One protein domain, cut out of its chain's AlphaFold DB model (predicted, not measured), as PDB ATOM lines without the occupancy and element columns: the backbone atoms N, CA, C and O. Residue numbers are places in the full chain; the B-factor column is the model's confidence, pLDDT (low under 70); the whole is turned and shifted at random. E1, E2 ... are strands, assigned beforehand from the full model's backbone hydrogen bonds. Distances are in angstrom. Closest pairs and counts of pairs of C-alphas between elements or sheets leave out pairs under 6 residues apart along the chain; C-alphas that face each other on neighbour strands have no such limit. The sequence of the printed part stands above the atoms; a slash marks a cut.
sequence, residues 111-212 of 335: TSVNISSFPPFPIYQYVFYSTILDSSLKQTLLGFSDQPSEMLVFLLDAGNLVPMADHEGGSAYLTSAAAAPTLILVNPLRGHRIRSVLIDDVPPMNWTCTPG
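AT A GLANCE: This is residues 111 to 212 of the 335 residues of the protein "Aste57867_16275 protein" of Aphanomyces stellatus (UniProt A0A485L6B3). The domain is a small two-layer sandwich of strands: a strongly twisted sheet of five strands on one side, and a smaller sheet of three strands, E5, E2 and E7, over its face. The edge strands E4 and E8 of the larger sheet reach out past the smaller one, and an unnamed stretch, residues 111 to 126, runs past the E8 edge before E1. The printed part has 102 residues with eight named strands, E1 to E8 in order along the chain, and no named helix; the sheets have the orders E4, E3, E6, E1, E8 and E5, E2, E7, both antiparallel. The class is all strand, though 41 of the 102 residues are in named strands. The whole is compact, with a radius of gyration of the C-alphas of 12.7 A and spans of 36 by 27 by 24 A.

HOW THE PARTS SIT: Residues 111 to 112 form a short antiparallel pairing with residues 207 to 208 of E8, residues 207 to 211, an edge strand of the larger sheet. E1, residues 127 to 132, is the antiparallel neighbour of E8 at 154 degrees, with N 130 and O 208 at 2.8 A. E6, residues 182 to 187, is antiparallel to E1 at 162 degrees, with N 129 and O 185 at 2.8 A. E3, residues 152 to 157, is antiparallel to E6 at 160 degrees, with N 154 and O 184 at 2.8 A. E4, residues 160 to 163, is the other edge strand and forms a hairpin with E3, with N 162 and O 155 at 2.8 A. In the smaller sheet, E2, residues 139 to 144, is the inner strand. It is antiparallel to E5, residues 171 to 175, with N 142 and O 172 at 2.8 A, and to E7, residues 197 to 199, with N 143 and O 198 at 2.8 A. Between the sheets, the closest C-alphas of E3 and E5 are those of Leu 155 and Leu 174, 7.8 A apart; E2 and E6 are apart.

IN THESE COORDINATES: E1 begins at C-alpha 127, (-25.341, -12.145, 25.513), and is 17.0 A long. E2 is 16.5 A, E3 15.8 A, E4 9.8 A, E5 13.4 A, E6 16.0 A and E7 6.7 A. E8, 12.9 A, ends at C-alpha 211, (-28.860, -14.279, 27.487).

THE WHOLE: The C-alphas farthest apart are those of Ile 123 and Ser 136, 37.5 A. The printed part has no cut. The link E3 to E4 is tight, the others are short, and no link is long. Mean pLDDT of the printed part is 84.8; residues 147 to 149, 165 to 169 and 190 to 191 are under 70.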
ATOM      1  N   THR A 111     -24.614 -19.194  36.308       95.56
ATOM      2  CA  THR A 111     -23.296 -18.916  36.885       95.56
ATOM      3  C   THR A 111     -22.283 -19.981  36.485       95.56
ATOM      4  O   THR A 111     -22.620 -21.151  36.299       95.56
ATOM      5  N   SER A 112     -21.028 -19.579  36.309       94.56
ATOM      6  CA  SER A 112     -19.922 -20.504  36.072       94.56
ATOM      7  C   SER A 112     -18.602 -19.909  36.534       94.56
ATOM      8  O   SER A 112     -18.426 -18.696  36.538       94.56
ATOM      9  N   VAL A 113     -17.642 -20.762  36.881       92.94
ATOM     10  CA  VAL A 113     -16.280 -20.320  37.209       92.94
ATOM     11  C   VAL A 113     -15.574 -19.763  35.971       92.94
ATOM     12  O   VAL A 113     -14.773 -18.846  36.096       92.94
ATOM     13  N   ASN A 114     -15.894 -20.273  34.778       90.44
ATOM     14  CA  ASN A 114     -15.257 -19.867  33.528       90.44
ATOM     15  C   ASN A 114     -16.300 -19.409  32.498       90.44
ATOM     16  O   ASN A 114     -17.300 -20.090  32.271       90.44
ATOM     17  N   ILE A 115     -16.034 -18.276  31.846       90.69
ATOM     18  CA  ILE A 115     -16.869 -17.702  30.788       90.69
ATOM     19  C   ILE A 115     -17.040 -18.640  29.582       90.69
ATOM     20  O   ILE A 115     -18.115 -18.691  28.984       90.69
ATOM     21  N   SER A 116     -16.041 -19.467  29.261       90.69
ATOM     22  CA  SER A 116     -16.133 -20.418  28.147       90.69
ATOM     23  C   SER A 116     -17.110 -21.573  28.401       90.69
ATOM     24  O   SER A 116     -17.469 -22.290  27.466       90.69
ATOM     25  N   SER A 117     -17.521 -21.786  29.653       92.88
ATOM     26  CA  SER A 117     -18.406 -22.888  30.047       92.88
ATOM     27  C   SER A 117     -19.876 -22.629  29.716       92.88
ATOM     28  O   SER A 117     -20.675 -23.566  29.730       92.88
ATOM     29  N   PHE A 118     -20.264 -21.385  29.426       92.06
ATOM     30  CA  PHE A 118     -21.651 -21.073  29.079       92.06
ATOM     31  C   PHE A 118     -22.012 -21.629  27.704       92.06
ATOM     32  O   PHE A 118     -21.223 -21.452  26.776       92.06
ATOM     33  N   PRO A 119     -23.187 -22.264  27.524       91.19
ATOM     34  CA  PRO A 119     -23.626 -22.775  26.224       91.19
ATOM     35  C   PRO A 119     -23.802 -21.641  25.194       91.19
ATOM     36  O   PRO A 119     -23.844 -20.468  25.562       91.19
ATOM     37  N   PRO A 120     -23.875 -21.945  23.886       87.50
ATOM     38  CA  PRO A 120     -24.246 -20.942  22.895       87.50
ATOM     39  C   PRO A 120     -25.730 -20.566  23.030       87.50
ATOM     40  O   PRO A 120     -26.570 -21.417  23.324       87.50
ATOM     41  N   PHE A 121     -26.060 -19.308  22.736       88.00
ATOM     42  CA  PHE A 121     -27.426 -18.777  22.791       88.00
ATOM     43  C   PHE A 121     -27.868 -18.250  21.415       88.00
ATOM     44  O   PHE A 121     -27.963 -17.044  21.217       88.00
ATOM     45  N   PRO A 122     -28.131 -19.128  20.428       83.56
ATOM     46  CA  PRO A 122     -28.299 -18.728  19.024       83.56
ATOM     47  C   PRO A 122     -29.565 -17.904  18.739       83.56
ATOM     48  O   PRO A 122     -29.698 -17.338  17.656       83.56
ATOM     49  N   ILE A 123     -30.512 -17.877  19.678       86.69
ATOM     50  CA  ILE A 123     -31.795 -17.182  19.528       86.69
ATOM     51  C   ILE A 123     -31.634 -15.681  19.805       86.69
ATOM     52  O   ILE A 123     -32.278 -14.863  19.148       86.69
ATOM     53  N   TYR A 124     -30.741 -15.317  20.726       89.44
ATOM     54  CA  TYR A 124     -30.524 -13.937  21.147       89.44
ATOM     55  C   TYR A 124     -29.408 -13.292  20.331       89.44
ATOM     56  O   TYR A 124     -28.435 -13.952  19.958       89.44
ATOM     57  N   GLN A 125     -29.558 -12.005  20.033       91.25
ATOM     58  CA  GLN A 125     -28.491 -11.210  19.438       91.25
ATOM     59  C   GLN A 125     -27.469 -10.802  20.487       91.25
ATOM     60  O   GLN A 125     -26.280 -10.771  20.197       91.25
ATOM     61  N   TYR A 126     -27.920 -10.539  21.713       92.75
ATOM     62  CA  TYR A 126     -27.052 -10.097  22.793       92.75
ATOM     63  C   TYR A 126     -26.869 -11.187  23.841       92.75
ATOM     64  O   TYR A 126     -27.820 -11.853  24.249       92.75
ATOM     65  N   VAL A 127     -25.641 -11.349  24.321       92.81
ATOM     66  CA  VAL A 127     -25.341 -12.145  25.513       92.81
ATOM     67  C   VAL A 127     -24.504 -11.302  26.458       92.81
ATOM     68  O   VAL A 127     -23.478 -10.748  26.060       92.81
ATOM     69  N   PHE A 128     -24.956 -11.209  27.704       93.50
ATOM     70  CA  PHE A 128     -24.304 -10.440  28.753       93.50
ATOM     71  C   PHE A 128     -23.528 -11.387  29.654       93.50
ATOM     72  O   PHE A 128     -24.095 -12.342  30.184       93.50
ATOM     73  N   TYR A 129     -22.254 -11.097  29.868       93.88
ATOM     74  CA  TYR A 129     -21.422 -11.759  30.860       93.88
ATOM     75  C   TYR A 129     -21.036 -10.736  31.909       93.88
ATOM     76  O   TYR A 129     -20.544  -9.666  31.564       93.88
ATOM     77  N   SER A 130     -21.243 -11.043  33.179       94.56
ATOM     78  CA  SER A 130     -20.888 -10.141  34.261       94.56
ATOM     79  C   SER A 130     -20.122 -10.829  35.372       94.56
ATOM     80  O   SER A 130     -20.272 -12.027  35.617       94.56
ATOM     81  N   THR A 131     -19.283 -10.056  36.045       95.06
ATOM     82  CA  THR A 131     -18.573 -10.481  37.247       95.06
ATOM     83  C   THR A 131     -18.362  -9.276  38.160       95.06
ATOM     84  O   THR A 131     -18.251  -8.141  37.687       95.06
ATOM     85  N   ILE A 132     -18.375  -9.509  39.470       93.69
ATOM     86  CA  ILE A 132     -18.148  -8.462  40.468       93.69
ATOM     87  C   ILE A 132     -16.640  -8.344  40.664       93.69
ATOM     88  O   ILE A 132     -15.970  -9.342  40.922       93.69
ATOM     89  N   LEU A 133     -16.116  -7.130  40.534       90.44
ATOM     90  CA  LEU A 133     -14.703  -6.848  40.747       90.44
ATOM     91  C   LEU A 133     -14.427  -6.621  42.233       90.44
ATOM     92  O   LEU A 133     -15.280  -6.117  42.968       90.44
ATOM     93  N   ASP A 134     -13.219  -6.971  42.675       87.06
ATOM     94  CA  ASP A 134     -12.783  -6.656  44.031       87.06
ATOM     95  C   ASP A 134     -12.572  -5.141  44.184       87.06
ATOM     96  O   ASP A 134     -11.866  -4.506  43.404       87.06
ATOM     97  N   SER A 135     -13.152  -4.588  45.247       77.50
ATOM     98  CA  SER A 135     -12.941  -3.241  45.785       77.50
ATOM     99  C   SER A 135     -11.484  -2.762  45.820       77.50
ATOM    100  O   SER A 135     -11.218  -1.559  45.765       77.50
ATOM    101  N   SER A 136     -10.536  -3.692  45.972       79.75
ATOM    102  CA  SER A 136      -9.109  -3.397  46.083       79.75
ATOM    103  C   SER A 136      -8.490  -2.943  44.754       79.75
ATOM    104  O   SER A 136      -7.459  -2.261  44.745       79.75
ATOM    105  N   LEU A 137      -9.156  -3.248  43.640       74.69
ATOM    106  CA  LEU A 137      -8.722  -2.964  42.281       74.69
ATOM    107  C   LEU A 137      -9.146  -1.550  41.857       74.69
ATOM    108  O   LEU A 137     -10.214  -1.325  41.294       74.69
ATOM    109  N   LYS A 138      -8.296  -0.557  42.147       73.75
ATOM    110  CA  LYS A 138      -8.540   0.853  41.764       73.75
ATOM    111  C   LYS A 138      -8.290   1.130  40.281       73.75
ATOM    112  O   LYS A 138      -8.881   2.050  39.715       73.75
ATOM    113  N   GLN A 139      -7.371   0.378  39.688       78.69
ATOM    114  CA  GLN A 139      -7.011   0.421  38.277       78.69
ATOM    115  C   GLN A 139      -6.704  -0.999  37.846       78.69
ATOM    116  O   GLN A 139      -5.836  -1.626  38.446       78.69
ATOM    117  N   THR A 140      -7.401  -1.471  36.818       82.19
ATOM    118  CA  THR A 140      -7.213  -2.832  36.319       82.19
ATOM    119  C   THR A 140      -7.108  -2.840  34.813       82.19
ATOM    120  O   THR A 140      -7.900  -2.200  34.116       82.19
ATOM    121  N   LEU A 141      -6.131  -3.589  34.319       86.06
ATOM    122  CA  LEU A 141      -6.013  -3.960  32.926       86.06
ATOM    123  C   LEU A 141      -6.893  -5.182  32.637       86.06
ATOM    124  O   LEU A 141      -6.678  -6.269  33.172       86.06
ATOM    125  N   LEU A 142      -7.871  -5.008  31.756       87.00
ATOM    126  CA  LEU A 142      -8.572  -6.118  31.129       87.00
ATOM    127  C   LEU A 142      -7.753  -6.629  29.952       87.00
ATOM    128  O   LEU A 142      -7.388  -5.842  29.085       87.00
ATOM    129  N   GLY A 143      -7.510  -7.934  29.902       84.62
ATOM    130  CA  GLY A 143      -6.928  -8.629  28.759       84.62
ATOM    131  C   GLY A 143      -7.911  -9.637  28.172       84.62
ATOM    132  O   GLY A 143      -8.553 -10.388  28.907       84.62
ATOM    133  N   PHE A 144      -8.014  -9.689  26.848       84.62
ATOM    134  CA  PHE A 144      -8.840 -10.665  26.137       84.62
ATOM    135  C   PHE A 144      -7.949 -11.596  25.310       84.62
ATOM    136  O   PHE A 144      -7.069 -11.133  24.587       84.62
ATOM    137  N   SER A 145      -8.156 -12.913  25.424       80.69
ATOM    138  CA  SER A 145      -7.374 -13.892  24.645       80.69
ATOM    139  C   SER A 145      -7.761 -13.915  23.171       80.69
ATOM    140  O   SER A 145      -6.897 -14.030  22.308       80.69
ATOM    141  N   ASP A 146      -9.055 -13.762  22.901       74.12
ATOM    142  CA  ASP A 146      -9.614 -13.558  21.573       74.12
ATOM    143  C   ASP A 146     -10.162 -12.131  21.523       74.12
ATOM    144  O   ASP A 146     -10.830 -11.704  22.465       74.12
ATOM    145  N   GLN A 147      -9.893 -11.397  20.442       66.25
ATOM    146  CA  GLN A 147     -10.432 -10.052  20.222       66.25
ATOM    147  C   GLN A 147     -11.709 -10.127  19.378       66.25
ATOM    148  O   GLN A 147     -11.629 -10.064  18.148       66.25
ATOM    149  N   PRO A 148     -12.905 -10.257  19.976       66.88
ATOM    150  CA  PRO A 148     -14.121  -9.964  19.241       66.88
ATOM    151  C   PRO A 148     -14.115  -8.465  18.923       66.88
ATOM    152  O   PRO A 148     -14.273  -7.633  19.813       66.88
ATOM    153  N   SER A 149     -13.957  -8.122  17.644       67.69
ATOM    154  CA  SER A 149     -13.918  -6.740  17.137       67.69
ATOM    155  C   SER A 149     -15.161  -5.906  17.475       67.69
ATOM    156  O   SER A 149     -15.170  -4.700  17.258       67.69
ATOM    157  N   GLU A 150     -16.217  -6.537  17.992       80.88
ATOM    158  CA  GLU A 150     -17.505  -5.913  18.283       80.88
ATOM    159  C   GLU A 150     -18.001  -6.144  19.714       80.88
ATOM    160  O   GLU A 150     -19.179  -5.941  19.978       80.88
ATOM    161  N   MET A 151     -17.167  -6.595  20.652       87.12
ATOM    162  CA  MET A 151     -17.614  -6.708  22.044       87.12
ATOM    163  C   MET A 151     -17.748  -5.328  22.690       87.12
ATOM    164  O   MET A 151     -16.930  -4.434  22.474       87.12
ATOM    165  N   LEU A 152     -18.779  -5.170  23.518       89.31
ATOM    166  CA  LEU A 152     -18.969  -3.970  24.320       89.31
ATOM    167  C   LEU A 152     -18.528  -4.264  25.742       89.31
ATOM    168  O   LEU A 152     -18.932  -5.269  26.327       89.31
ATOM    169  N   VAL A 153     -17.732  -3.369  26.306       91.06
ATOM    170  CA  VAL A 153     -17.315  -3.445  27.700       91.06
ATOM    171  C   VAL A 153     -17.984  -2.301  28.437       91.06
ATOM    172  O   VAL A 153     -17.853  -1.140  28.052       91.06
ATOM    173  N   PHE A 154     -18.712  -2.636  29.490       91.69
ATOM    174  CA  PHE A 154     -19.331  -1.677  30.382       91.69
ATOM    175  C   PHE A 154     -18.875  -1.922  31.809       91.69
ATOM    176  O   PHE A 154     -18.642  -3.058  32.232       91.69
ATOM    177  N   LEU A 155     -18.820  -0.839  32.564       92.06
ATOM    178  CA  LEU A 155     -18.645  -0.867  34.000       92.06
ATOM    179  C   LEU A 155     -19.938  -0.375  34.647       92.06
ATOM    180  O   LEU A 155     -20.396   0.729  34.361       92.06
ATOM    181  N   LEU A 156     -20.539  -1.195  35.501       90.56
ATOM    182  CA  LEU A 156     -21.663  -0.782  36.332       90.56
ATOM    183  C   LEU A 156     -21.115  -0.270  37.669       90.56
ATOM    184  O   LEU A 156     -20.722  -1.062  38.529       90.56
ATOM    185  N   ASP A 157     -21.090   1.054  37.822       89.06
ATOM    186  CA  ASP A 157     -20.571   1.769  38.992       89.06
ATOM    187  C   ASP A 157     -21.714   2.545  39.665       89.06
ATOM    188  O   ASP A 157     -22.367   3.391  39.048       89.06
ATOM    189  N   ALA A 158     -22.012   2.206  40.923       86.62
ATOM    190  CA  ALA A 158     -23.101   2.800  41.708       86.62
ATOM    191  C   ALA A 158     -24.471   2.814  40.984       86.62
ATOM    192  O   ALA A 158     -25.268   3.735  41.151       86.62
ATOM    193  N   GLY A 159     -24.744   1.786  40.172       85.38
ATOM    194  CA  GLY A 159     -25.981   1.655  39.391       85.38
ATOM    195  C   GLY A 159     -25.970   2.370  38.035       85.38
ATOM    196  O   GLY A 159     -26.920   2.214  37.273       85.38
ATOM    197  N   ASN A 160     -24.900   3.094  37.702       86.75
ATOM    198  CA  ASN A 160     -24.733   3.739  36.404       86.75
ATOM    199  C   ASN A 160     -23.916   2.846  35.476       86.75
ATOM    200  O   ASN A 160     -22.831   2.389  35.837       86.75
ATOM    201  N   LEU A 161     -24.435   2.607  34.275       88.56
ATOM    202  CA  LEU A 161     -23.727   1.854  33.253       88.56
ATOM    203  C   LEU A 161     -22.833   2.796  32.443       88.56
ATOM    204  O   LEU A 161     -23.329   3.656  31.715       88.56
ATOM    205  N   VAL A 162     -21.521   2.621  32.554       89.69
ATOM    206  CA  VAL A 162     -20.526   3.443  31.862       89.69
ATOM    207  C   VAL A 162     -19.929   2.635  30.706       89.69
ATOM    208  O   VAL A 162     -19.307   1.600  30.963       89.69
ATOM    209  N   PRO A 163     -20.118   3.048  29.435       88.38
ATOM    210  CA  PRO A 163     -19.442   2.411  28.311       88.38
ATOM    211  C   PRO A 163     -17.943   2.696  28.378       88.38
ATOM    212  O   PRO A 163     -17.525   3.842  28.546       88.38
ATOM    213  N   MET A 164     -17.129   1.659  28.207       85.38
ATOM    214  CA  MET A 164     -15.681   1.806  28.116       85.38
ATOM    215  C   MET A 164     -15.315   2.142  26.669       85.38
ATOM    216  O   MET A 164     -15.670   1.410  25.744       85.38
ATOM    217  N   ALA A 165     -14.672   3.294  26.483       58.25
ATOM    218  CA  ALA A 165     -14.568   3.958  25.186       58.25
ATOM    219  C   ALA A 165     -13.552   3.335  24.216       58.25
ATOM    220  O   ALA A 165     -13.671   3.584  23.023       58.25
ATOM    221  N   ASP A 166     -12.608   2.516  24.685       53.12
ATOM    222  CA  ASP A 166     -11.553   1.980  23.823       53.12
ATOM    223  C   ASP A 166     -11.177   0.545  24.192       53.12
ATOM    224  O   ASP A 166     -10.677   0.258  25.280       53.12
ATOM    225  N   HIS A 167     -11.411  -0.351  23.237       59.41
ATOM    226  CA  HIS A 167     -10.705  -1.617  23.106       59.41
ATOM    227  C   HIS A 167      -9.983  -1.533  21.757       59.41
ATOM    228  O   HIS A 167     -10.433  -2.065  20.741       59.41
ATOM    229  N   GLU A 168      -8.874  -0.804  21.722       56.06
ATOM    230  CA  GLU A 168      -7.898  -0.960  20.651       56.06
ATOM    231  C   GLU A 168      -6.836  -1.948  21.140       56.06
ATOM    232  O   GLU A 168      -6.161  -1.726  22.141       56.06
ATOM    233  N   GLY A 169      -6.708  -3.086  20.454       64.50
ATOM    234  CA  GLY A 169      -5.593  -4.006  20.681       64.50
ATOM    235  C   GLY A 169      -5.755  -5.041  21.799       64.50
ATOM    236  O   GLY A 169      -4.747  -5.605  22.213       64.50
ATOM    237  N   GLY A 170      -6.974  -5.386  22.233       71.69
ATOM    238  CA  GLY A 170      -7.168  -6.559  23.109       71.69
ATOM    239  C   GLY A 170      -7.150  -6.260  24.596       71.69
ATOM    240  O   GLY A 170      -7.202  -7.189  25.408       71.69
ATOM    241  N   SER A 171      -7.077  -4.980  24.952       79.44
ATOM    242  CA  SER A 171      -7.045  -4.550  26.337       79.44
ATOM    243  C   SER A 171      -7.893  -3.313  26.581       79.44
ATOM    244  O   SER A 171      -8.114  -2.513  25.678       79.44
ATOM    245  N   ALA A 172      -8.372  -3.171  27.814       84.00
ATOM    246  CA  ALA A 172      -9.102  -1.994  28.272       84.00
ATOM    247  C   ALA A 172      -8.700  -1.661  29.714       84.00
ATOM    248  O   ALA A 172      -8.555  -2.560  30.540       84.00
ATOM    249  N   TYR A 173      -8.535  -0.377  30.026       84.06
ATOM    250  CA  TYR A 173      -8.245   0.076  31.387       84.06
ATOM    251  C   TYR A 173      -9.538   0.410  32.119       84.06
ATOM    252  O   TYR A 173     -10.338   1.211  31.640       84.06
ATOM    253  N   LEU A 174      -9.726  -0.180  33.294       84.56
ATOM    254  CA  LEU A 174     -10.859   0.089  34.168       84.56
ATOM    255  C   LEU A 174     -10.451   1.036  35.292       84.56
ATOM    256  O   LEU A 174      -9.462   0.803  35.984       84.56
ATOM    257  N   THR A 175     -11.267   2.061  35.514       83.00
ATOM    258  CA  THR A 175     -11.198   2.926  36.693       83.00
ATOM    259  C   THR A 175     -12.585   3.014  37.304       83.00
ATOM    260  O   THR A 175     -13.523   3.422  36.620       83.00
ATOM    261  N   SER A 176     -12.716   2.660  38.578       83.69
ATOM    262  CA  SER A 176     -13.977   2.749  39.312       83.69
ATOM    263  C   SER A 176     -13.766   3.397  40.670       83.69
ATOM    264  O   SER A 176     -12.716   3.221  41.290       83.69
ATOM    265  N   ALA A 177     -14.777   4.128  41.136       83.81
ATOM    266  CA  ALA A 177     -14.827   4.626  42.506       83.81
ATOM    267  C   ALA A 177     -15.731   3.765  43.409       83.81
ATOM    268  O   ALA A 177     -15.700   3.935  44.631       83.81
ATOM    269  N   ALA A 178     -16.532   2.854  42.840       85.94
ATOM    270  CA  ALA A 178     -17.371   1.945  43.611       85.94
ATOM    271  C   ALA A 178     -16.549   0.959  44.442       85.94
ATOM    272  O   ALA A 178     -15.501   0.469  44.037       85.94
ATOM    273  N   ALA A 179     -17.117   0.585  45.588       87.44
ATOM    274  CA  ALA A 179     -16.579  -0.481  46.420       87.44
ATOM    275  C   ALA A 179     -16.749  -1.875  45.786       87.44
ATOM    276  O   ALA A 179     -16.043  -2.788  46.165       87.44
ATOM    277  N   ALA A 180     -17.688  -2.080  44.865       88.56
ATOM    278  CA  ALA A 180     -17.889  -3.379  44.216       88.56
ATOM    279  C   ALA A 180     -18.460  -3.178  42.805       88.56
ATOM    280  O   ALA A 180     -19.651  -3.423  42.576       88.56
ATOM    281  N   PRO A 181     -17.661  -2.646  41.866       91.62
ATOM    282  CA  PRO A 181     -18.143  -2.429  40.518       91.62
ATOM    283  C   PRO A 181     -18.382  -3.765  39.822       91.62
ATOM    284  O   PRO A 181     -17.682  -4.752  40.054       91.62
ATOM    285  N   THR A 182     -19.386  -3.805  38.952       91.94
ATOM    286  CA  THR A 182     -19.659  -4.993  38.139       91.94
ATOM    287  C   THR A 182     -19.146  -4.755  36.729       91.94
ATOM    288  O   THR A 182     -19.589  -3.830  36.048       91.94
ATOM    289  N   LEU A 183     -18.219  -5.599  36.282       92.12
ATOM    290  CA  LEU A 183     -17.815  -5.652  34.883       92.12
ATOM    291  C   LEU A 183     -18.922  -6.333  34.087       92.12
ATOM    292  O   LEU A 183     -19.384  -7.405  34.478       92.12
ATOM    293  N   ILE A 184     -19.324  -5.733  32.971       91.62
ATOM    294  CA  ILE A 184     -20.309  -6.294  32.049       91.62
ATOM    295  C   ILE A 184     -19.694  -6.331  30.653       91.62
ATOM    296  O   ILE A 184     -19.337  -5.306  30.079       91.62
ATOM    297  N   LEU A 185     -19.601  -7.528  30.092       91.81
ATOM    298  CA  LEU A 185     -19.208  -7.772  28.715       91.81
ATOM    299  C   LEU A 185     -20.457  -8.116  27.922       91.81
ATOM    300  O   LEU A 185     -21.197  -9.032  28.284       91.81
ATOM    301  N   VAL A 186     -20.687  -7.399  26.833       90.25
ATOM    302  CA  VAL A 186     -21.796  -7.668  25.927       90.25
ATOM    303  C   VAL A 186     -21.230  -8.165  24.622       90.25
ATOM    304  O   VAL A 186     -20.458  -7.478  23.956       90.25
ATOM    305  N   ASN A 187     -21.631  -9.374  24.264       86.88
ATOM    306  CA  ASN A 187     -21.294  -9.967  22.993       86.88
ATOM    307  C   ASN A 187     -22.515  -9.891  22.070       86.88
ATOM    308  O   ASN A 187     -23.506 -10.580  22.337       86.88
ATOM    309  N   PRO A 188     -22.470  -9.054  21.024       78.25
ATOM    310  CA  PRO A 188     -23.603  -8.860  20.132       78.25
ATOM    311  C   PRO A 188     -23.599  -9.803  18.914       78.25
ATOM    312  O   PRO A 188     -24.487  -9.714  18.064       78.25
ATOM    313  N   LEU A 189     -22.578 -10.658  18.772       74.38
ATOM    314  CA  LEU A 189     -22.420 -11.528  17.611       74.38
ATOM    315  C   LEU A 189     -22.826 -12.961  17.931       74.38
ATOM    316  O   LEU A 189     -22.225 -13.648  18.763       74.38
ATOM    317  N   ARG A 190     -23.799 -13.460  17.164       68.69
ATOM    318  CA  ARG A 190     -24.182 -14.872  17.188       68.69
ATOM    319  C   ARG A 190     -22.967 -15.755  16.900       68.69
ATOM    320  O   ARG A 190     -22.242 -15.566  15.926       68.69
ATOM    321  N   GLY A 191     -22.761 -16.746  17.761       67.62
ATOM    322  CA  GLY A 191     -21.770 -17.806  17.565       67.62
ATOM    323  C   GLY A 191     -20.323 -17.441  17.907       67.62
ATOM    324  O   GLY A 191     -19.515 -18.352  18.075       67.62
ATOM    325  N   HIS A 192     -19.994 -16.161  18.092       74.69
ATOM    326  CA  HIS A 192     -18.696 -15.782  18.644       74.69
ATOM    327  C   HIS A 192     -18.756 -15.977  20.154       74.69
ATOM    328  O   HIS A 192     -19.755 -15.644  20.784       74.69
ATOM    329  N   ARG A 193     -17.729 -16.584  20.747       78.38
ATOM    330  CA  ARG A 193     -17.689 -16.872  22.185       78.38
ATOM    331  C   ARG A 193     -16.468 -16.208  22.782       78.38
ATOM    332  O   ARG A 193     -15.369 -16.384  22.267       78.38
ATOM    333  N   ILE A 194     -16.669 -15.506  23.889       83.81
ATOM    334  CA  ILE A 194     -15.564 -15.026  24.709       83.81
ATOM    335  C   ILE A 194     -14.949 -16.259  25.373       83.81
ATOM    336  O   ILE A 194     -15.631 -16.976  26.107       83.81
ATOM    337  N   ARG A 195     -13.684 -16.554  25.058       86.50
ATOM    338  CA  ARG A 195     -12.999 -17.741  25.588       86.50
ATOM    339  C   ARG A 195     -12.382 -17.490  26.948       86.50
ATOM    340  O   ARG A 195     -12.520 -18.320  27.839       86.50
ATOM    341  N   SER A 196     -11.717 -16.356  27.113       87.00
ATOM    342  CA  SER A 196     -11.206 -15.942  28.411       87.00
ATOM    343  C   SER A 196     -11.071 -14.432  28.498       87.00
ATOM    344  O   SER A 196     -10.928 -13.731  27.496       87.00
ATOM    345  N   VAL A 197     -11.123 -13.966  29.737       88.38
ATOM    346  CA  VAL A 197     -10.929 -12.580  30.141       88.38
ATOM    347  C   VAL A 197      -9.969 -12.636  31.317       88.38
ATOM    348  O   VAL A 197     -10.145 -13.469  32.209       88.38
ATOM    349  N   LEU A 198      -8.953 -11.791  31.294       89.50
ATOM    350  CA  LEU A 198      -7.977 -11.632  32.360       89.50
ATOM    351  C   LEU A 198      -8.145 -10.239  32.963       89.50
ATOM    352  O   LEU A 198      -8.388  -9.273  32.245       89.50
ATOM    353  N   ILE A 199      -8.045 -10.165  34.281       87.06
ATOM    354  CA  ILE A 199      -8.151  -8.966  35.108       87.06
ATOM    355  C   ILE A 199      -6.820  -8.883  35.844       87.06
ATOM    356  O   ILE A 199      -6.570  -9.703  36.724       87.06
ATOM    357  N   ASP A 200      -5.934  -7.982  35.415       86.56
ATOM    358  CA  ASP A 200      -4.544  -7.910  35.898       86.56
ATOM    359  C   ASP A 200      -3.832  -9.279  35.824       86.56
ATOM    360  O   ASP A 200      -3.266  -9.771  36.798       86.56
ATOM    361  N   ASP A 201      -3.935  -9.935  34.660       84.94
ATOM    362  CA  ASP A 201      -3.425 -11.289  34.365       84.94
ATOM    363  C   ASP A 201      -4.057 -12.438  35.176       84.94
ATOM    364  O   ASP A 201      -3.671 -13.602  35.026       84.94
ATOM    365  N   VAL A 202      -5.087 -12.157  35.980       83.62
ATOM    366  CA  VAL A 202      -5.817 -13.161  36.764       83.62
ATOM    367  C   VAL A 202      -7.206 -13.398  36.162       83.62
ATOM    368  O   VAL A 202      -7.958 -12.449  35.939       83.62
ATOM    369  N   PRO A 203      -7.611 -14.652  35.887       84.12
ATOM    370  CA  PRO A 203      -8.972 -14.925  35.448       84.12
ATOM    371  C   PRO A 203      -9.952 -14.668  36.607       84.12
ATOM    372  O   PRO A 203      -9.775 -15.233  37.692       84.12
ATOM    373  N   PRO A 204     -11.004 -13.859  36.409       83.50
ATOM    374  CA  PRO A 204     -12.000 -13.639  37.443       83.50
ATOM    375  C   PRO A 204     -12.767 -14.928  37.719       83.50
ATOM    376  O   PRO A 204     -13.081 -15.708  36.814       83.50
ATOM    377  N   MET A 205     -13.082 -15.128  38.993       80.69
ATOM    378  CA  MET A 205     -13.865 -16.259  39.466       80.69
ATOM    379  C   MET A 205     -15.329 -15.826  39.577       80.69
ATOM    380  O   MET A 205     -15.619 -14.752  40.094       80.69
ATOM    381  N   ASN A 206     -16.253 -16.681  39.140       93.44
ATOM    382  CA  ASN A 206     -17.707 -16.458  39.169       93.44
ATOM    383  C   ASN A 206     -18.200 -15.441  38.131       93.44
ATOM    384  O   ASN A 206     -18.449 -14.265  38.399       93.44
ATOM    385  N   TRP A 207     -18.408 -15.954  36.928       95.56
ATOM    386  CA  TRP A 207     -19.166 -15.290  35.889       95.56
ATOM    387  C   TRP A 207     -20.653 -15.558  36.045       95.56
ATOM    388  O   TRP A 207     -21.064 -16.669  36.385       95.56
ATOM    389  N   THR A 208     -21.452 -14.557  35.704       95.75
ATOM    390  CA  THR A 208     -22.886 -14.673  35.466       95.75
ATOM    391  C   THR A 208     -23.152 -14.407  33.991       95.75
ATOM    392  O   THR A 208     -22.686 -13.412  33.450       95.75
ATOM    393  N   CYS A 209     -23.884 -15.290  33.326       94.81
ATOM    394  CA  CYS A 209     -24.320 -15.126  31.949       94.81
ATOM    395  C   CYS A 209     -25.826 -14.896  31.912       94.81
ATOM    396  O   CYS A 209     -26.588 -15.714  32.429       94.81
ATOM    397  N   THR A 210     -26.238 -13.834  31.232       95.00
ATOM    398  CA  THR A 210     -27.634 -13.453  31.032       95.00
ATOM    399  C   THR A 210     -27.893 -13.337  29.529       95.00
ATOM    400  O   THR A 210     -27.390 -12.407  28.892       95.00
ATOM    401  N   PRO A 211     -28.610 -14.293  28.919       92.44
ATOM    402  CA  PRO A 211     -28.860 -14.279  27.487       92.44
ATOM    403  C   PRO A 211     -30.007 -13.328  27.122       92.44
ATOM    404  O   PRO A 211     -31.099 -13.380  27.696       92.44
ATOM    405  N   GLY A 212     -29.760 -12.498  26.114       92.38
ATOM    406  CA  GLY A 212     -30.724 -11.575  25.537       92.38
ATOM    407  C   GLY A 212     -30.960 -10.300  26.336       92.38
ATOM    408  O   GLY A 212     -30.808 -10.238  27.557       92.38
TER     409      GLY A 212